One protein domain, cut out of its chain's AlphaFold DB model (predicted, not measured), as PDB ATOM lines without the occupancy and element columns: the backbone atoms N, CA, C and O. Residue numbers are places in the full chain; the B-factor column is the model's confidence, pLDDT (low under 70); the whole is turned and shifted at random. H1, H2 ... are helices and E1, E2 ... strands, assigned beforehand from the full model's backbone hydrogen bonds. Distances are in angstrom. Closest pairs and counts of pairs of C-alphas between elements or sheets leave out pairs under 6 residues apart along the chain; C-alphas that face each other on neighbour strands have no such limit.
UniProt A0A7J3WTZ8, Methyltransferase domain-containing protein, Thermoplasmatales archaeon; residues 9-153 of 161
ATOM      1  N   ILE A   9     101.990  49.021 220.808       95.69
ATOM      2  CA  ILE A   9     103.244  49.698 221.148       95.69
ATOM      3  C   ILE A   9     104.055  48.845 222.114       95.69
ATOM      4  O   ILE A   9     105.273  48.763 221.966       95.69
ATOM      5  N   HIS A  10     103.397  48.210 223.085       97.12
ATOM      6  CA  HIS A  10     104.056  47.271 223.990       97.12
ATOM      7  C   HIS A  10     104.706  46.112 223.225       97.12
ATOM      8  O   HIS A  10     105.883  45.829 223.437       97.12
ATOM      9  N   PHE A  11     103.988  45.523 222.270       96.94
ATOM     10  CA  PHE A  11     104.504  44.456 221.422       96.94
ATOM     11  C   PHE A  11     105.761  44.897 220.670       96.94
ATOM     12  O   PHE A  11     106.806  44.268 220.801       96.94
ATOM     13  N   LEU A  12     105.689  46.023 219.948       97.00
ATOM     14  CA  LEU A  12     106.823  46.528 219.172       97.00
ATOM     15  C   LEU A  12     108.042  46.821 220.058       97.00
ATOM     16  O   LEU A  12     109.157  46.496 219.666       97.00
ATOM     17  N   LYS A  13     107.846  47.378 221.261       97.56
ATOM     18  CA  LYS A  13     108.936  47.657 222.218       97.56
ATOM     19  C   LYS A  13     109.707  46.414 222.655       97.56
ATOM     20  O   LYS A  13     110.884  46.535 222.971       97.56
ATOM     21  N   ASN A  14     109.054  45.255 222.681       97.62
ATOM     22  CA  ASN A  14     109.670  43.990 223.085       97.62
ATOM     23  C   ASN A  14     110.269  43.205 221.909       97.62
ATOM     24  O   ASN A  14     110.884  42.165 222.125       97.62
ATOM     25  N   MET A  15     110.094  43.679 220.674       97.75
ATOM     26  CA  MET A  15     110.751  43.093 219.510       97.75
ATOM     27  C   MET A  15     112.200  43.561 219.412       97.75
ATOM     28  O   MET A  15     112.515  44.702 219.755       97.75
ATOM     29  N   GLU A  16     113.059  42.698 218.881       98.06
ATOM     30  CA  GLU A  16     114.445  43.036 218.563       98.06
ATOM     31  C   GLU A  16     114.527  44.105 217.461       98.06
ATOM     32  O   GLU A  16     113.642  44.221 216.602       98.06
ATOM     33  N   ASP A  17     115.598  44.894 217.496       98.50
ATOM     34  CA  ASP A  17     115.959  45.833 216.431       98.50
ATOM     35  C   ASP A  17     116.182  45.062 215.117       98.50
ATOM     36  O   ASP A  17     116.621  43.912 215.138       98.50
ATOM     37  N   ASP A  18     115.870  45.680 213.973       98.31
ATOM     38  CA  ASP A  18     116.123  45.094 212.645       98.31
ATOM     39  C   ASP A  18     115.580  43.648 212.465       98.31
ATOM     40  O   ASP A  18     116.137  42.806 211.748       98.31
ATOM     41  N   SER A  19     114.453  43.337 213.107       98.06
ATOM     42  CA  SER A  19     113.877  41.989 213.162       98.06
ATOM     43  C   SER A  19     112.839  41.702 212.078       98.06
ATOM     44  O   SER A  19     112.602  40.536 211.757       98.06
ATOM     45  N   VAL A  20     112.240  42.735 211.473       97.94
ATOM     46  CA  VAL A  20     111.173  42.576 210.472       97.94
ATOM     47  C   VAL A  20     111.437  43.332 209.177       97.94
ATOM     48  O   VAL A  20     112.011  44.419 209.157       97.94
ATOM     49  N   ASP A  21     110.953  42.765 208.071       98.25
ATOM     50  CA  ASP A  21     111.039  43.380 206.742       98.25
ATOM     51  C   ASP A  21     109.847  44.309 206.456       98.25
ATOM     52  O   ASP A  21     109.973  45.315 205.751       98.25
ATOM     53  N   VAL A  22     108.664  43.971 206.983       98.00
ATOM     54  CA  VAL A  22     107.410  44.677 206.693       98.00
ATOM     55  C   VAL A  22     106.530  44.777 207.933       98.00
ATOM     56  O   VAL A  22     106.310  43.794 208.634       98.00
ATOM     57  N   ILE A  23     105.946  45.956 208.144       97.69
ATOM     58  CA  ILE A  23     104.866  46.188 209.108       97.69
ATOM     59  C   ILE A  23     103.609  46.612 208.353       97.69
ATOM     60  O   ILE A  23     103.639  47.526 207.526       97.69
ATOM     61  N   THR A  24     102.476  45.998 208.681       97.31
ATOM     62  CA  THR A  24     101.165  46.385 208.149       97.31
ATOM     63  C   THR A  24     100.220  46.774 209.277       97.31
ATOM     64  O   THR A  24     100.049  46.008 210.222       97.31
ATOM     65  N   ALA A  25      99.565  47.929 209.167       94.62
ATOM     66  CA  ALA A  25      98.545  48.368 210.117       94.62
ATOM     67  C   ALA A  25      97.305  48.871 209.369       94.62
ATOM     68  O   ALA A  25      97.342  49.917 208.723       94.62
ATOM     69  N   ALA A  26      96.200  48.133 209.456       92.88
ATOM     70  CA  ALA A  26      94.954  48.472 208.777       92.88
ATOM     71  C   ALA A  26      93.859  48.779 209.805       92.88
ATOM     72  O   ALA A  26      93.492  47.925 210.607       92.88
ATOM     73  N   TRP A  27      93.379  50.025 209.809       88.44
ATOM     74  CA  TRP A  27      92.342  50.571 210.695       88.44
ATOM     75  C   TRP A  27      92.601  50.447 212.208       88.44
ATOM     76  O   TRP A  27      91.712  50.734 213.003       88.44
ATOM     77  N   SER A  28      93.816  50.091 212.623       89.00
ATOM     78  CA  SER A  28      94.197  49.915 214.031       89.00
ATOM     79  C   SER A  28      95.015  51.078 214.597       89.00
ATOM     80  O   SER A  28      94.975  51.357 215.794       89.00
ATOM     81  N   LEU A  29      95.748  51.799 213.748       91.75
ATOM     82  CA  LEU A  29      96.718  52.789 214.216       91.75
ATOM     83  C   LEU A  29      96.069  54.017 214.879       91.75
ATOM     84  O   LEU A  29      96.702  54.694 215.684       91.75
ATOM     85  N   SER A  30      94.781  54.266 214.621       88.94
ATOM     86  CA  SER A  30      94.029  55.351 215.259       88.94
ATOM     87  C   SER A  30      93.864  55.195 216.776       88.94
ATOM     88  O   SER A  30      93.457  56.154 217.431       88.94
ATOM     89  N   TYR A  31      94.168  54.027 217.342       87.69
ATOM     90  CA  TYR A  31      94.051  53.756 218.779       87.69
ATOM     91  C   TYR A  31      95.373  53.910 219.543       87.69
ATOM     92  O   TYR A  31      95.377  53.804 220.765       87.69
ATOM     93  N   ALA A  32      96.476  54.211 218.851       90.31
ATOM     94  CA  ALA A  32      97.791  54.384 219.456       90.31
ATOM     95  C   ALA A  32      98.402  55.753 219.104       90.31
ATOM     96  O   ALA A  32      98.152  56.298 218.024       90.31
ATOM     97  N   PRO A  33      99.247  56.335 219.975       93.50
ATOM     98  CA  PRO A  33      99.994  57.534 219.625       93.50
ATOM     99  C   PRO A  33     100.925  57.264 218.432       93.50
ATOM    100  O   PRO A  33     101.909  56.535 218.542       93.50
ATOM    101  N   HIS A  34     100.664  57.911 217.291       95.12
ATOM    102  CA  HIS A  34     101.438  57.677 216.060       95.12
ATOM    103  C   HIS A  34     102.949  57.877 216.244       95.12
ATOM    104  O   HIS A  34     103.747  57.197 215.619       95.12
ATOM    105  N   LYS A  35     103.350  58.819 217.104       95.94
ATOM    106  CA  LYS A  35     104.761  59.121 217.388       95.94
ATOM    107  C   LYS A  35     105.506  57.962 218.044       95.94
ATOM    108  O   LYS A  35     106.714  57.843 217.863       95.94
ATOM    109  N   ASP A  36     104.803  57.176 218.847       96.69
ATOM    110  CA  ASP A  36     105.391  56.044 219.553       96.69
ATOM    111  C   ASP A  36     105.432  54.844 218.611       96.69
ATOM    112  O   ASP A  36     106.489  54.249 218.444       96.69
ATOM    113  N   PHE A  37     104.348  54.612 217.859       96.94
ATOM    114  CA  PHE A  37     104.334  53.607 216.795       96.94
ATOM    115  C   PHE A  37     105.460  53.818 215.783       96.94
ATOM    116  O   PHE A  37     106.216  52.896 215.521       96.94
ATOM    117  N   LEU A  38     105.597  55.021 215.216       97.44
ATOM    118  CA  LEU A  38     106.573  55.277 214.152       97.44
ATOM    119  C   LEU A  38     108.020  55.129 214.634       97.44
ATOM    120  O   LEU A  38     108.877  54.728 213.853       97.44
ATOM    121  N   ARG A  39     108.288  55.436 215.908       97.69
ATOM    122  CA  ARG A  39     109.613  55.266 216.510       97.69
ATOM    123  C   ARG A  39     109.968  53.793 216.639       97.69
ATOM    124  O   ARG A  39     111.023  53.392 216.163       97.69
ATOM    125  N   GLU A  40     109.071  53.004 217.223       98.19
ATOM    126  CA  GLU A  40     109.306  51.571 217.386       98.19
ATOM    127  C   GLU A  40     109.300  50.853 216.038       98.19
ATOM    128  O   GLU A  40     110.190  50.057 215.771       98.19
ATOM    129  N   ALA A  41     108.387  51.212 215.131       97.69
ATOM    130  CA  ALA A  41     108.367  50.699 213.767       97.69
ATOM    131  C   ALA A  41     109.703  50.947 213.054       97.69
ATOM    132  O   ALA A  41     110.220  50.045 212.407       97.69
ATOM    133  N   LYS A  42     110.290  52.146 213.184       97.94
ATOM    134  CA  LYS A  42     111.585  52.447 212.564       97.94
ATOM    135  C   LYS A  42     112.739  51.632 213.160       97.94
ATOM    136  O   LYS A  42     113.664  51.333 212.411       97.94
ATOM    137  N   ARG A  43     112.688  51.312 214.458       98.38
ATOM    138  CA  ARG A  43     113.703  50.518 215.170       98.38
ATOM    139  C   ARG A  43     113.658  49.040 214.783       98.38
ATOM    140  O   ARG A  43     114.694  48.443 214.532       98.38
ATOM    141  N   VAL A  44     112.465  48.451 214.730       98.50
ATOM    142  CA  VAL A  44     112.313  47.011 214.452       98.50
ATOM    143  C   VAL A  44     112.425  46.682 212.960       98.50
ATOM    144  O   VAL A  44     112.655  45.533 212.595       98.50
ATOM    145  N   LEU A  45     112.231  47.669 212.081       98.50
ATOM    146  CA  LEU A  45     112.394  47.487 210.642       98.50
ATOM    147  C   LEU A  45     113.862  47.466 210.251       98.50
ATOM    148  O   LEU A  45     114.564  48.455 210.458       98.50
ATOM    149  N   ARG A  46     114.238  46.410 209.530       98.38
ATOM    150  CA  ARG A  46     115.521  46.321 208.833       98.38
ATOM    151  C   ARG A  46     115.742  47.492 207.889       98.38
ATOM    152  O   ARG A  46     114.800  48.130 207.398       98.38
ATOM    153  N   GLU A  47     117.003  47.719 207.539       96.44
ATOM    154  CA  GLU A  47     117.349  48.607 206.435       96.44
ATOM    155  C   GLU A  47     116.611  48.194 205.146       96.44
ATOM    156  O   GLU A  47     116.575  47.029 204.760       96.44
ATOM    157  N   GLY A  48     115.952  49.160 204.500       96.31
ATOM    158  CA  GLY A  48     115.104  48.912 203.328       96.31
ATOM    159  C   GLY A  48     113.705  48.348 203.628       96.31
ATOM    160  O   GLY A  48     112.891  48.243 202.703       96.31
ATOM    161  N   GLY A  49     113.397  48.043 204.892       97.88
ATOM    162  CA  GLY A  49     112.085  47.582 205.340       97.88
ATOM    163  C   GLY A  49     110.964  48.604 205.118       97.88
ATOM    164  O   GLY A  49     111.197  49.801 204.910       97.88
ATOM    165  N   ARG A  50     109.710  48.134 205.126       98.06
ATOM    166  CA  ARG A  50     108.540  48.931 204.711       98.06
ATOM    167  C   ARG A  50     107.415  48.938 205.741       98.06
ATOM    168  O   ARG A  50     107.149  47.946 206.409       98.06
ATOM    169  N   VAL A  51     106.678  50.047 205.784       97.38
ATOM    170  CA  VAL A  51     105.402  50.150 206.506       97.38
ATOM    171  C   VAL A  51     104.278  50.398 205.508       97.38
ATOM    172  O   VAL A  51     104.369  51.320 204.698       97.38
ATOM    173  N   ALA A  52     103.201  49.623 205.607       97.19
ATOM    174  CA  ALA A  52     101.943  49.884 204.919       97.19
ATOM    175  C   ALA A  52     100.845  50.192 205.944       97.19
ATOM    176  O   ALA A  52     100.573  49.391 206.840       97.19
ATOM    177  N   VAL A  53     100.207  51.356 205.812       96.62
ATOM    178  CA  VAL A  53      99.151  51.800 206.727       96.62
ATOM    179  C   VAL A  53      97.886  52.126 205.951       96.62
ATOM    180  O   VAL A  53      97.922  52.913 205.009       96.62
ATOM    181  N   ILE A  54      96.762  51.574 206.404       95.44
ATOM    182  CA  ILE A  54      95.423  52.058 206.064       95.44
ATOM    183  C   ILE A  54      94.840  52.646 207.343       95.44
ATOM    184  O   ILE A  54      94.748  51.960 208.359       95.44
ATOM    185  N   ILE A  55      94.472  53.924 207.325       92.81
ATOM    186  CA  ILE A  55      94.001  54.630 208.518       92.81
ATOM    187  C   ILE A  55      92.854  55.570 208.165       92.81
ATOM    188  O   ILE A  55      92.855  56.209 207.115       92.81
ATOM    189  N   ASN A  56      91.881  55.666 209.068       91.69
ATOM    190  CA  ASN A  56      90.826  56.666 208.974       91.69
ATOM    191  C   ASN A  56      91.412  58.070 209.143       91.69
ATOM    192  O   ASN A  56      92.349  58.272 209.913       91.69
ATOM    193  N   THR A  57      90.830  59.060 208.478       92.00
ATOM    194  CA  THR A  57      91.231  60.464 208.618       92.00
ATOM    195  C   THR A  57      90.230  61.219 209.490       92.00
ATOM    196  O   THR A  57      89.198  60.691 209.916       92.00
ATOM    197  N   LYS A  58      90.514  62.490 209.787       88.50
ATOM    198  CA  LYS A  58      89.565  63.359 210.501       88.50
ATOM    199  C   LYS A  58      88.228  63.509 209.771       88.50
ATOM    200  O   LYS A  58      87.215  63.665 210.454       88.50
ATOM    201  N   GLU A  59      88.228  63.400 208.442       87.00
ATOM    202  CA  GLU A  59      87.026  63.490 207.607       87.00
ATOM    203  C   GLU A  59      86.181  62.209 207.629       87.00
ATOM    204  O   GLU A  59      85.007  62.253 207.279       87.00
ATOM    205  N   THR A  60      86.719  61.080 208.105       85.12
ATOM    206  CA  THR A  60      85.939  59.845 208.238       85.12
ATOM    207  C   THR A  60      84.728  60.069 209.149       85.12
ATOM    208  O   THR A  60      84.892  60.433 210.322       85.12
ATOM    209  N   LEU A  61      83.527  59.806 208.615       75.62
ATOM    210  CA  LEU A  61      82.238  59.829 209.323       75.62
ATOM    211  C   LEU A  61      81.943  61.172 210.013       75.62
ATOM    212  O   LEU A  61      81.488  61.225 211.158       75.62
ATOM    213  N   LYS A  62      82.256  62.283 209.343       78.38
ATOM    214  CA  LYS A  62      82.102  63.638 209.889       78.38
ATOM    215  C   LYS A  62      80.650  63.969 210.234       78.38
ATOM    216  O   LYS A  62      80.389  64.595 211.259       78.38
ATOM    217  N   GLU A  63      79.721  63.527 209.402       75.00
ATOM    218  CA  GLU A  63      78.275  63.687 209.544       75.00
ATOM    219  C   GLU A  63      77.796  62.952 210.790       75.00
ATOM    220  O   GLU A  63      77.183  63.548 211.673       75.00
ATOM    221  N   THR A  64      78.202  61.690 210.927       72.94
ATOM    222  CA  THR A  64      77.914  60.871 212.101       72.94
ATOM    223  C   THR A  64      78.490  61.494 213.370       72.94
ATOM    224  O   THR A  64      77.784  61.641 214.360       72.94
ATOM    225  N   LYS A  65      79.746  61.962 213.348       74.81
ATOM    226  CA  LYS A  65      80.349  62.678 214.488       74.81
ATOM    227  C   LYS A  65      79.556  63.934 214.868       74.81
ATOM    228  O   LYS A  65      79.413  64.221 216.053       74.81
ATOM    229  N   ARG A  66      79.043  64.691 213.892       77.00
ATOM    230  CA  ARG A  66      78.219  65.885 214.152       77.00
ATOM    231  C   ARG A  66      76.892  65.519 214.809       77.00
ATOM    232  O   ARG A  66      76.572  66.116 215.834       77.00
ATOM    233  N   ALA A  67      76.163  64.549 214.255       73.94
ATOM    234  CA  ALA A  67      74.911  64.060 214.834       73.94
ATOM    235  C   ALA A  67      75.132  63.550 216.270       73.94
ATOM    236  O   ALA A  67      74.368  63.873 217.177       73.94
ATOM    237  N   PHE A  68      76.262  62.884 216.509       72.50
ATOM    238  CA  PHE A  68      76.669  62.403 217.826       72.50
ATOM    239  C   PHE A  68      76.883  63.526 218.829       72.50
ATOM    240  O   PHE A  68      76.293  63.520 219.902       72.50
ATOM    241  N   ILE A  69      77.690  64.525 218.471       75.31
ATOM    242  CA  ILE A  69      77.940  65.689 219.329       75.31
ATOM    243  C   ILE A  69      76.630  66.421 219.645       75.31
ATOM    244  O   ILE A  69      76.465  66.927 220.750       75.31
ATOM    245  N   GLN A  70      75.694  66.486 218.698       74.94
ATOM    246  CA  GLN A  70      74.394  67.105 218.936       74.94
ATOM    247  C   GLN A  70      73.508  66.290 219.888       74.94
ATOM    248  O   GLN A  70      72.889  66.893 220.761       74.94
ATOM    249  N   ALA A  71      73.483  64.959 219.775       71.44
ATOM    250  CA  ALA A  71      72.790  64.100 220.738       71.44
ATOM    251  C   ALA A  71      73.383  64.261 222.151       71.44
ATOM    252  O   ALA A  71      72.653  64.485 223.110       71.44
ATOM    253  N   LEU A  72      74.714  64.293 222.268       71.44
ATOM    254  CA  LEU A  72      75.401  64.505 223.548       71.44
ATOM    255  C   LEU A  72      75.108  65.858 224.205       71.44
ATOM    256  O   LEU A  72      75.114  65.960 225.425       71.44
ATOM    257  N   LYS A  73      74.854  66.910 223.419       76.88
ATOM    258  CA  LYS A  73      74.451  68.218 223.964       76.88
ATOM    259  C   LYS A  73      73.062  68.193 224.603       76.88
ATOM    260  O   LYS A  73      72.761  69.086 225.388       76.88
ATOM    261  N   ARG A  74      72.207  67.242 224.218       77.75
ATOM    262  CA  ARG A  74      70.847  67.105 224.757       77.75
ATOM    263  C   ARG A  74      70.839  66.332 226.068       77.75
ATOM    264  O   ARG A  74      70.035  66.649 226.936       77.75
ATOM    265  N   ASP A  75      71.743  65.368 226.212       75.19
ATOM    266  CA  ASP A  75      71.945  64.640 227.457       75.19
ATOM    267  C   ASP A  75      73.420  64.241 227.620       75.19
ATOM    268  O   ASP A  75      73.917  63.267 227.051       75.19
ATOM    269  N   GLU A  76      74.142  65.024 228.417       71.75
ATOM    270  CA  GLU A  76      75.566  64.813 228.680       71.75
ATOM    271  C   GLU A  76      75.841  63.555 229.519       71.75
ATOM    272  O   GLU A  76      76.939  62.995 229.453       71.75
ATOM    273  N   LYS A  77      74.840  63.061 230.264       73.62
ATOM    274  CA  LYS A  77      74.966  61.868 231.119       73.62
ATOM    275  C   LYS A  77      75.033  60.577 230.310       73.62
ATOM    276  O   LYS A  77      75.337  59.522 230.861       73.62
ATOM    277  N   MET A  78      74.791  60.658 229.001       71.56
ATOM    278  CA  MET A  78      74.881  59.518 228.102       71.56
ATOM    279  C   MET A  78      76.318  59.003 227.952       71.56
ATOM    280  O   MET A  78      76.488  57.827 227.643       71.56
ATOM    281  N   ILE A  79      77.354  59.824 228.181       71.88
ATOM    282  CA  ILE A  79      78.758  59.392 228.073       71.88
ATOM    283  C   ILE A  79      79.217  58.764 229.387       71.88
ATOM    284  O   ILE A  79      79.414  59.456 230.382       71.88
ATOM    285  N   VAL A  80      79.503  57.465 229.368       73.19
ATOM    286  CA  VAL A  80      80.100  56.755 230.515       73.19
ATOM    287  C   VAL A  80      81.601  56.552 230.371       73.19
ATOM    288  O   VAL A  80      82.288  56.312 231.363       73.19
ATOM    289  N   LYS A  81      82.136  56.628 229.144       71.88
ATOM    290  CA  LYS A  81      83.572  56.476 228.870       71.88
ATOM    291  C   LYS A  81      84.020  57.394 227.742       71.88
ATOM    292  O   LYS A  81      83.319  57.575 226.755       71.88
ATOM    293  N   TRP A  82      85.230  57.931 227.866       70.94
ATOM    294  CA  TRP A  82      85.870  58.719 226.818       70.94
ATOM    295  C   TRP A  82      86.947  57.898 226.111       70.94
ATOM    296  O   TRP A  82      87.873  57.401 226.753       70.94
ATOM    297  N   MET A  83      86.860  57.790 224.785       74.38
ATOM    298  CA  MET A  83      87.896  57.163 223.966       74.38
ATOM    299  C   MET A  83      88.705  58.233 223.240       74.38
ATOM    300  O   MET A  83      88.169  59.034 222.471       74.38
ATOM    301  N   ARG A  84      90.021  58.227 223.449       79.94
ATOM    302  CA  ARG A  84      90.939  59.064 222.678       79.94
ATOM    303  C   ARG A  84      91.318  58.343 221.389       79.94
ATOM    304  O   ARG A  84      91.866  57.249 221.441       79.94
ATOM    305  N   ILE A  85      91.079  58.993 220.252       84.94
ATOM    306  CA  ILE A  85      91.487  58.504 218.933       84.94
ATOM    307  C   ILE A  85      92.454  59.482 218.262       84.94
ATOM    308  O   ILE A  85      92.327  60.705 218.379       84.94
ATOM    309  N   TYR A  86      93.426  58.935 217.544       89.62
ATOM    310  CA  TYR A  86      94.461  59.657 216.820       89.62
ATOM    311  C   TYR A  86      94.154  59.568 215.326       89.62
ATOM    312  O   TYR A  86      94.431  58.577 214.663       89.62
ATOM    313  N   LEU A  87      93.527  60.612 214.782       91.12
ATOM    314  CA  LEU A  87      93.203  60.673 213.356       91.12
ATOM    315  C   LEU A  87      94.103  61.699 212.656       91.12
ATOM    316  O   LEU A  87      94.107  62.874 213.058       91.12
ATOM    317  N   PRO A  88      94.863  61.305 211.617       94.12
ATOM    318  CA  PRO A  88      95.552  62.260 210.764       94.12
ATOM    319  C   PRO A  88      94.536  63.112 210.000       94.12
ATOM    320  O   PRO A  88      93.383  62.727 209.803       94.12
ATOM    321  N   LYS A  89      94.963  64.297 209.556       94.31
ATOM    322  CA  LYS A  89      94.101  65.169 208.749       94.31
ATOM    323  C   LYS A  89      93.828  64.535 207.382       94.31
ATOM    324  O   LYS A  89      92.692  64.533 206.937       94.31
ATOM    325  N   ASN A  90      94.884  64.028 206.760       95.69
ATOM    326  CA  ASN A  90      94.921  63.429 205.428       95.69
ATOM    327  C   ASN A  90      96.246  62.663 205.243       95.69
ATOM    328  O   ASN A  90      97.138  62.756 206.105       95.69
ATOM    329  N   ALA A  91      96.391  61.951 204.129       96.69
ATOM    330  CA  ALA A  91      97.572  61.160 203.799       96.69
ATOM    331  C   ALA A  91      98.850  62.011 203.795       96.69
ATOM    332  O   ALA A  91      99.851  61.613 204.386       96.69
ATOM    333  N   GLU A  92      98.803  63.226 203.241       96.81
ATOM    334  CA  GLU A  92      99.958  64.134 203.202       96.81
ATOM    335  C   GLU A  92     100.458  64.505 204.612       96.81
ATOM    336  O   GLU A  92     101.655  64.447 204.905       96.81
ATOM    337  N   SER A  93      99.547  64.864 205.521       96.00
ATOM    338  CA  SER A  93      99.887  65.211 206.907       96.00
ATOM    339  C   SER A  93     100.488  64.031 207.664       96.00
ATOM    340  O   SER A  93     101.403  64.214 208.472       96.00
ATOM    341  N   PHE A  94      99.996  62.822 207.384       96.69
ATOM    342  CA  PHE A  94     100.510  61.601 207.978       96.69
ATOM    343  C   PHE A  94     101.885  61.255 207.407       96.69
ATOM    344  O   PHE A  94     102.805  60.997 208.176       96.69
ATOM    345  N   GLY A  95     102.083  61.381 206.096       97.31
ATOM    346  CA  GLY A  95     103.385  61.198 205.461       97.31
ATOM    347  C   GLY A  95     104.448  62.161 205.976       97.31
ATOM    348  O   GLY A  95     105.556  61.741 206.294       97.31
ATOM    349  N   LYS A  96     104.106  63.444 206.169       97.06
ATOM    350  CA  LYS A  96     105.010  64.412 206.822       97.06
ATOM    351  C   LYS A  96     105.398  63.967 208.229       97.06
ATOM    352  O   LYS A  96     106.536  64.185 208.637       97.06
ATOM    353  N   LEU A  97     104.471  63.366 208.975       96.69
ATOM    354  CA  LEU A  97     104.769  62.800 210.287       96.69
ATOM    355  C   LEU A  97     105.698  61.585 210.165       96.69
ATOM    356  O   LEU A  97     106.694  61.551 210.875       96.69
ATOM    357  N   MET A  98     105.433  60.650 209.248       97.00
ATOM    358  CA  MET A  98     106.293  59.484 208.994       97.00
ATOM    359  C   MET A  98     107.733  59.896 208.666       97.00
ATOM    360  O   MET A  98     108.668  59.406 209.299       97.00
ATOM    361  N   SER A  99     107.911  60.880 207.777       97.44
ATOM    362  CA  SER A  99     109.238  61.389 207.404       97.44
ATOM    363  C   SER A  99     110.019  61.941 208.596       97.44
ATOM    364  O   SER A  99     111.224  61.730 208.685       97.44
ATOM    365  N   ARG A 100     109.349  62.615 209.545       97.12
ATOM    366  CA  ARG A 100     110.003  63.127 210.768       97.12
ATOM    367  C   ARG A 100     110.545  62.016 211.668       97.12
ATOM    368  O   ARG A 100     111.417  62.290 212.480       97.12
ATOM    369  N   TYR A 101     110.031  60.797 211.527       96.56
ATOM    370  CA  TYR A 101     110.483  59.607 212.249       96.56
ATOM    371  C   TYR A 101     111.350  58.686 211.375       96.56
ATOM    372  O   TYR A 101     111.527  57.516 211.693       96.56
ATOM    373  N   GLY A 102     111.904  59.199 210.271       95.94
ATOM    374  CA  GLY A 102     112.843  58.453 209.431       95.94
ATOM    375  C   GLY A 102     112.197  57.414 208.514       95.94
ATOM    376  O   GLY A 102     112.909  56.610 207.920       95.94
ATOM    377  N   ILE A 103     110.867  57.429 208.365       96.94
ATOM    378  CA  ILE A 103     110.149  56.558 207.427       96.94
ATOM    379  C   ILE A 103     109.716  57.405 206.229       96.94
ATOM    380  O   ILE A 103     108.782  58.197 206.325       96.94
ATOM    381  N   LYS A 104     110.406  57.251 205.096       96.81
ATOM    382  CA  LYS A 104     110.142  58.019 203.871       96.81
ATOM    383  C   LYS A 104     108.904  57.469 203.141       96.81
ATOM    384  O   LYS A 104     108.948  56.325 202.688       96.81
ATOM    385  N   PRO A 105     107.825  58.254 202.962       96.69
ATOM    386  CA  PRO A 105     106.675  57.820 202.181       96.69
ATOM    387  C   PRO A 105     107.056  57.629 200.709       96.69
ATOM    388  O   PRO A 105     107.620  58.531 200.091       96.69
ATOM    389  N   ILE A 106     106.726  56.464 200.150       97.00
ATOM    390  CA  ILE A 106     106.889  56.154 198.716       97.00
ATOM    391  C   ILE A 106     105.555  56.158 197.962       97.00
ATOM    392  O   ILE A 106     105.527  56.334 196.750       97.00
ATOM    393  N   PHE A 107     104.447  55.986 198.685       97.25
ATOM    394  CA  PHE A 107     103.090  56.046 198.164       97.25
ATOM    395  C   PHE A 107     102.168  56.606 199.242       97.25
ATOM    396  O   PHE A 107     102.255  56.222 200.408       97.25
ATOM    397  N   MET A 108     101.294  57.523 198.846       97.25
ATOM    398  CA  MET A 108     100.277  58.119 199.702       97.25
ATOM    399  C   MET A 108      99.049  58.396 198.852       97.25
ATOM    400  O   MET A 108      99.166  58.933 197.752       97.25
ATOM    401  N   LYS A 109      97.878  58.058 199.379       96.94
ATOM    402  CA  LYS A 109      96.602  58.330 198.730       96.94
ATOM    403  C   LYS A 109      95.542  58.559 199.797       96.94
ATOM    404  O   LYS A 109      95.447  57.778 200.741       96.94
ATOM    405  N   ASP A 110      94.760  59.616 199.624       96.44
ATOM    406  CA  ASP A 110      93.472  59.762 200.291       96.44
ATOM    407  C   ASP A 110      92.399  59.128 199.398       96.44
ATOM    408  O   ASP A 110      92.393  59.326 198.182       96.44
ATOM    409  N   ASP A 111      91.510  58.345 199.998       94.38
ATOM    410  CA  ASP A 111      90.394  57.710 199.304       94.38
ATOM    411  C   ASP A 111      89.153  57.728 200.200       94.38
ATOM    412  O   ASP A 111      89.256  57.870 201.424       94.38
ATOM    413  N   ALA A 112      87.979  57.605 199.594       91.00
ATOM    414  CA  ALA A 112      86.711  57.642 200.300       91.00
ATOM    415  C   ALA A 112      85.710  56.673 199.678       91.00
ATOM    416  O   ALA A 112      85.616  56.520 198.463       91.00
ATOM    417  N   LYS A 113      84.904  56.054 200.543       88.25
ATOM    418  CA  LYS A 113      83.740  55.275 200.137       88.25
ATOM    419  C   LYS A 113      82.497  55.901 200.746       88.25
ATOM    420  O   LYS A 113      82.375  55.969 201.967       88.25
ATOM    421  N   THR A 114      81.590  56.338 199.881       87.31
ATOM    422  CA  THR A 114      80.269  56.825 200.279       87.31
ATOM    423  C   THR A 114      79.297  55.656 200.345       87.31
ATOM    424  O   THR A 114      79.303  54.781 199.475       87.31
ATOM    425  N   PHE A 115      78.480  55.650 201.394       84.31
ATOM    426  CA  PHE A 115      77.385  54.711 201.597       84.31
ATOM    427  C   PHE A 115      76.081  55.502 201.616       84.31
ATOM    428  O   PHE A 115      76.036  56.596 202.178       84.31
ATOM    429  N   HIS A 116      75.048  54.946 200.992       85.06
ATOM    430  CA  HIS A 116      73.728  55.554 200.894       85.06
ATOM    431  C   HIS A 116      72.726  54.675 201.634       85.06
ATOM    432  O   HIS A 116      72.813  53.449 201.566       85.06
ATOM    433  N   PHE A 117      71.800  55.315 202.337       83.06
ATOM    434  CA  PHE A 117      70.757  54.675 203.128       83.06
ATOM    435  C   PHE A 117      69.455  55.439 202.907       83.06
ATOM    436  O   PHE A 117      69.496  56.653 202.710       83.06
ATOM    437  N   GLU A 118      68.325  54.740 202.946       81.31
ATOM    438  CA  GLU A 118      67.005  55.354 202.759       81.31
ATOM    439  C   GLU A 118      66.579  56.152 203.995       81.31
ATOM    440  O   GLU A 118      65.915  57.181 203.885       81.31
ATOM    441  N   SER A 119      67.016  55.722 205.181       74.94
ATOM    442  CA  SER A 119      66.722  56.392 206.442       74.94
ATOM    443  C   SER A 119      67.892  56.343 207.430       74.94
ATOM    444  O   SER A 119      68.824  55.539 207.316       74.94
ATOM    445  N   GLY A 120      67.828  57.185 208.468       72.56
ATOM    446  CA  GLY A 120      68.778  57.125 209.582       72.56
ATOM    447  C   GLY A 120      68.715  55.798 210.353       72.56
ATOM    448  O   GLY A 120      69.732  55.363 210.892       72.56
ATOM    449  N   SER A 121      67.549  55.140 210.378       75.44
ATOM    450  CA  SER A 121      67.364  53.814 210.979       75.44
ATOM    451  C   SER A 121      68.125  52.735 210.217       75.44
ATOM    452  O   SER A 121      68.730  51.878 210.854       75.44
ATOM    453  N   ASP A 122      68.187  52.821 208.886       79.25
ATOM    454  CA  ASP A 122      68.919  51.853 208.056       79.25
ATOM    455  C   ASP A 122      70.433  52.070 208.134       79.25
ATOM    456  O   ASP A 122      71.219  51.121 208.131       79.25
ATOM    457  N   ALA A 123      70.858  53.332 208.251       79.00
ATOM    458  CA  ALA A 123      72.266  53.689 208.391       79.00
ATOM    459  C   ALA A 123      72.865  53.210 209.719       79.00
ATOM    460  O   ALA A 123      74.068  52.957 209.818       79.00
ATOM    461  N   LEU A 124      72.042  53.114 210.761       74.94
ATOM    462  CA  LEU A 124      72.515  52.918 212.119       74.94
ATOM    463  C   LEU A 124      73.183  51.549 212.352       74.94
ATOM    464  O   LEU A 124      74.310  51.554 212.851       74.94
ATOM    465  N   PRO A 125      72.586  50.388 212.008       77.25
ATOM    466  CA  PRO A 125      73.261  49.099 212.163       77.25
ATOM    467  C   PRO A 125      74.630  49.078 211.477       77.25
ATOM    468  O   PRO A 125      75.616  48.622 212.059       77.25
ATOM    469  N   PHE A 126      74.713  49.657 210.274       79.19
ATOM    470  CA  PHE A 126      75.971  49.796 209.551       79.19
ATOM    471  C   PHE A 126      76.975  50.644 210.339       79.19
ATOM    472  O   PHE A 126      78.066  50.167 210.649       79.19
ATOM    473  N   ILE A 127      76.587  51.860 210.728       75.44
ATOM    474  CA  ILE A 127      77.376  52.789 211.550       75.44
ATOM    475  C   ILE A 127      77.953  52.070 212.774       75.44
ATOM    476  O   ILE A 127      79.165  52.123 212.983       75.44
ATOM    477  N   LEU A 128      77.128  51.349 213.535       72.31
ATOM    478  CA  LEU A 128      77.547  50.652 214.758       72.31
ATOM    479  C   LEU A 128      78.447  49.448 214.502       72.31
ATOM    480  O   LEU A 128      79.270  49.115 215.352       72.31
ATOM    481  N   SER A 129      78.316  48.820 213.337       73.38
ATOM    482  CA  SER A 129      79.188  47.719 212.927       73.38
ATOM    483  C   SER A 129      80.576  48.188 212.469       73.38
ATOM    484  O   SER A 129      81.529  47.410 212.496       73.38
ATOM    485  N   THR A 130      80.737  49.463 212.082       71.69
ATOM    486  CA  THR A 130      82.025  49.980 211.595       71.69
ATOM    487  C   THR A 130      82.997  50.300 212.735       71.69
ATOM    488  O   THR A 130      82.644  50.944 213.722       71.69
ATOM    489  N   GLY A 131      84.268  49.900 212.596       64.31
ATOM    490  CA  GLY A 131      85.268  49.971 213.675       64.31
ATOM    491  C   GLY A 131      85.499  51.364 214.285       64.31
ATOM    492  O   GLY A 131      85.753  51.479 215.483       64.31
ATOM    493  N   ALA A 132      85.337  52.440 213.506       62.62
ATOM    494  CA  ALA A 132      85.475  53.802 214.023       62.62
ATOM    495  C   ALA A 132      84.368  54.179 215.022       62.62
ATOM    496  O   ALA A 132      84.619  55.018 215.880       62.62
ATOM    497  N   LEU A 133      83.180  53.571 214.927       62.25
ATOM    498  CA  LEU A 133      81.987  53.890 215.722       62.25
ATOM    499  C   LEU A 133      81.564  52.770 216.676       62.25
ATOM    500  O   LEU A 133      81.001  53.062 217.728       62.25
ATOM    501  N   ALA A 134      81.947  51.521 216.405       63.00
ATOM    502  CA  ALA A 134      81.853  50.417 217.359       63.00
ATOM    503  C   ALA A 134      82.568  50.748 218.685       63.00
ATOM    504  O   ALA A 134      82.107  50.388 219.768       63.00
ATOM    505  N   GLY A 135      83.672  51.506 218.611       62.00
ATOM    506  CA  GLY A 135      84.350  52.049 219.789       62.00
ATOM    507  C   GLY A 135      83.496  53.046 220.581       62.00
ATOM    508  O   GLY A 135      83.539  53.032 221.808       62.00
ATOM    509  N   TYR A 136      82.680  53.861 219.904       62.50
ATOM    510  CA  TYR A 136      81.778  54.827 220.536       62.50
ATOM    511  C   TYR A 136      80.520  54.180 221.114       62.50
ATOM    512  O   TYR A 136      80.034  54.660 222.129       62.50
ATOM    513  N   ALA A 137      80.019  53.080 220.543       62.84
ATOM    514  CA  ALA A 137      78.889  52.343 221.119       62.84
ATOM    515  C   ALA A 137      79.166  51.931 222.580       62.84
ATOM    516  O   ALA A 137      78.287  52.002 223.432       62.84
ATOM    517  N   ARG A 138      80.425  51.596 222.899       65.25
ATOM    518  CA  ARG A 138      80.879  51.255 224.262       65.25
ATOM    519  C   ARG A 138      81.119  52.461 225.176       65.25
ATOM    520  O   ARG A 138      81.438  52.276 226.351       65.25
ATOM    521  N   CYS A 139      81.021  53.676 224.643       63.84
ATOM    522  CA  CYS A 139      81.156  54.914 225.402       63.84
ATOM    523  C   CYS A 139      79.839  55.367 226.041       63.84
ATOM    524  O   CYS A 139      79.868  56.331 226.804       63.84
ATOM    525  N   PHE A 140      78.722  54.686 225.763       63.53
ATOM    526  CA  PHE A 140      77.399  55.043 226.268       63.53
ATOM    527  C   PHE A 140      76.922  54.185 227.437       63.53
ATOM    528  O   PHE A 140      77.275  53.008 227.530       63.53
ATOM    529  N   ALA A 141      76.125  54.788 228.325       58.09
ATOM    530  CA  ALA A 141      75.346  54.061 229.328       58.09
ATOM    531  C   ALA A 141      74.335  53.108 228.659       58.09
ATOM    532  O   ALA A 141      74.076  53.210 227.457       58.09
ATOM    533  N   GLU A 142      73.726  52.208 229.439       55.03
ATOM    534  CA  GLU A 142      72.518  51.499 228.997       55.03
ATOM    535  C   GLU A 142      71.489  52.501 228.437       55.03
ATOM    536  O   GLU A 142      71.318  53.595 228.976       55.03
ATOM    537  N   GLY A 143      70.836  52.149 227.322       54.41
ATOM    538  CA  GLY A 143      69.938  53.061 226.600       54.41
ATOM    539  C   GLY A 143      70.529  53.681 225.330       54.41
ATOM    540  O   GLY A 143      70.125  54.774 224.939       54.41
ATOM    541  N   PHE A 144      71.440  52.989 224.636       56.41
ATOM    542  CA  PHE A 144      71.906  53.399 223.305       56.41
ATOM    543  C   PHE A 144      70.742  53.631 222.315       56.41
ATOM    544  O   PHE A 144      70.807  54.525 221.479       56.41
ATOM    545  N   GLU A 145      69.626  52.916 222.472       58.00
ATOM    546  CA  GLU A 145      68.378  53.137 221.724       58.00
ATOM    547  C   GLU A 145      67.816  54.569 221.882       58.00
ATOM    548  O   GLU A 145      67.253  55.133 220.943       58.00
ATOM    549  N   ASN A 146      68.060  55.228 223.021       59.12
ATOM    550  CA  ASN A 146      67.707  56.637 223.219       59.12
ATOM    551  C   ASN A 146      68.655  57.577 222.464       59.12
ATOM    552  O   ASN A 146      68.223  58.632 221.998       59.12
ATOM    553  N   VAL A 147      69.932  57.200 222.296       59.41
ATOM    554  CA  VAL A 147      70.867  57.936 221.424       59.41
ATOM    555  C   VAL A 147      70.347  57.859 219.997       59.41
ATOM    556  O   VAL A 147      70.250  58.881 219.333       59.41
ATOM    557  N   VAL A 148      69.946  56.667 219.557       59.50
ATOM    558  CA  VAL A 148      69.396  56.389 218.224       59.50
ATOM    559  C   VAL A 148      68.169  57.237 217.914       59.50
ATOM    560  O   VAL A 148      68.139  57.894 216.872       59.50
ATOM    561  N   ALA A 149      67.197  57.281 218.829       61.84
ATOM    562  CA  ALA A 149      65.997  58.102 218.676       61.84
ATOM    563  C   ALA A 149      66.333  59.598 218.517       61.84
ATOM    564  O   ALA A 149      65.684  60.316 217.758       61.84
ATOM    565  N   GLN A 150      67.392  60.067 219.185       63.28
ATOM    566  CA  GLN A 150      67.878  61.442 219.062       63.28
ATOM    567  C   GLN A 150      68.769  61.670 217.832       63.28
ATOM    568  O   GLN A 150      68.871  62.807 217.369       63.28
ATOM    569  N   PHE A 151      69.393  60.615 217.305       63.69
ATOM    570  CA  PHE A 151      70.327  60.642 216.180       63.69
ATOM    571  C   PHE A 151      69.621  60.646 214.827       63.69
ATOM    572  O   PHE A 151      70.044  61.360 213.920       63.69
ATOM    573  N   HIS A 152      68.538  59.872 214.705       63.78
ATOM    574  CA  HIS A 152      67.739  59.736 213.488       63.78
ATOM    575  C   HIS A 152      67.389  61.085 212.824       63.78
ATOM    576  O   HIS A 152      67.717  61.255 211.652       63.78
ATOM    577  N   PRO A 153      66.823  62.086 213.536       64.69
ATOM    578  CA  PRO A 153      66.468  63.371 212.924       64.69
ATOM    579  C   PRO A 153      67.668  64.285 212.622       64.69
ATOM    580  O   PRO A 153      67.487  65.353 212.047       64.69
TER     581      PRO A 153
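This is residues 9 to 153 of the 161 residues of the protein "Methyltransferase domain-containing protein" of Thermoplasmatales archaeon (UniProt A0A7J3WTZ8). The model has two lobes set end to end: in one, the side-by-side strands E1 and E2 have H2 packed on them, H1 beside H2 and H4 near H2; in the other, H3, H5, H6 and H7 form a loose cluster of helices, with H7 meeting both H3 and H5. Three stretches with no named element, residues 55 to 61, 75 to 90 and 101 to 119, run between the lobes. The printed part has 145 residues with seven named helices and two named strands, in the order H1 E1 H2 E2 H3 H4 H5 H6 H7; the sheet, E1 beside E2, is parallel, and the class is mixed, helices and strands. The whole is loose, with a radius of gyration of the C-alphas of 18.3 A, and elongated, spanning 54 by 29 by 21 A.

E1, residues 20 to 26, and E2, residues 45 to 54, are parallel neighbours at 10 degrees; N 23 and O 50, and N 52 and O 23, are each 2.9 A apart, within hydrogen-bond range. E2 bends by 116 degrees at residue 48. With H2, residues 34 to 44, they form a strand-helix-strand unit, two parallel strands with a helix between them along the chain, and its crossover is right-handed. The closest C-alphas of H2 and E1 are those of Val 44 and Val 20, 6.1 A apart. H1, residues 9 to 14, touches H2 at a shallow tilt of 22 degrees, the same way; their closest C-alphas, of Leu 12 and Glu 40, are 5.9 A apart. H4, residues 91 to 100, is close to H2 but not clearly touching, with the C-alphas of Met 98 and Leu 38 closest at 6.7 A. H7, residues 144 to 153, touches H5, residues 120 to 129, at a steep tilt of 46 degrees, opposite ways; the C-alphas of His 152 and Gly 120 are closest, at 4.8 A. H3, residues 62 to 74, touches H7 with residues 67 to 71 alone, the C-alphas of Ala 71 and Gln 150 closest at 5.8 A. H6, residues 131 to 137, touches H5 only at the corner, the C-alphas of Ala 134 and Leu 128 closest at 5.0 A. Every O i to N i+4 pair is within hydrogen-bond range in H1, H2 and H4; the counts are 8 of 9 in H3, 4 of 6 in H5, 5 of 6 in H7 and 1 of 3 in H6, where 2 of 4 O i to N i+3 pairs are.

H1 begins at C-alpha 9, (103.244, 49.698, 221.148), and H7 ends at C-alpha 153, (66.468, 63.371, 212.924). E1 measures 17.3 A, E2 18.2 A and H3 19.0 A.

The C-alphas of Glu 47 and Ala 149, the two farthest apart, are 53.6 A apart. The printed part has no cut; the links H3 to H4 and H4 to H5 are long. Residues 131 to 153 are under pLDDT 70.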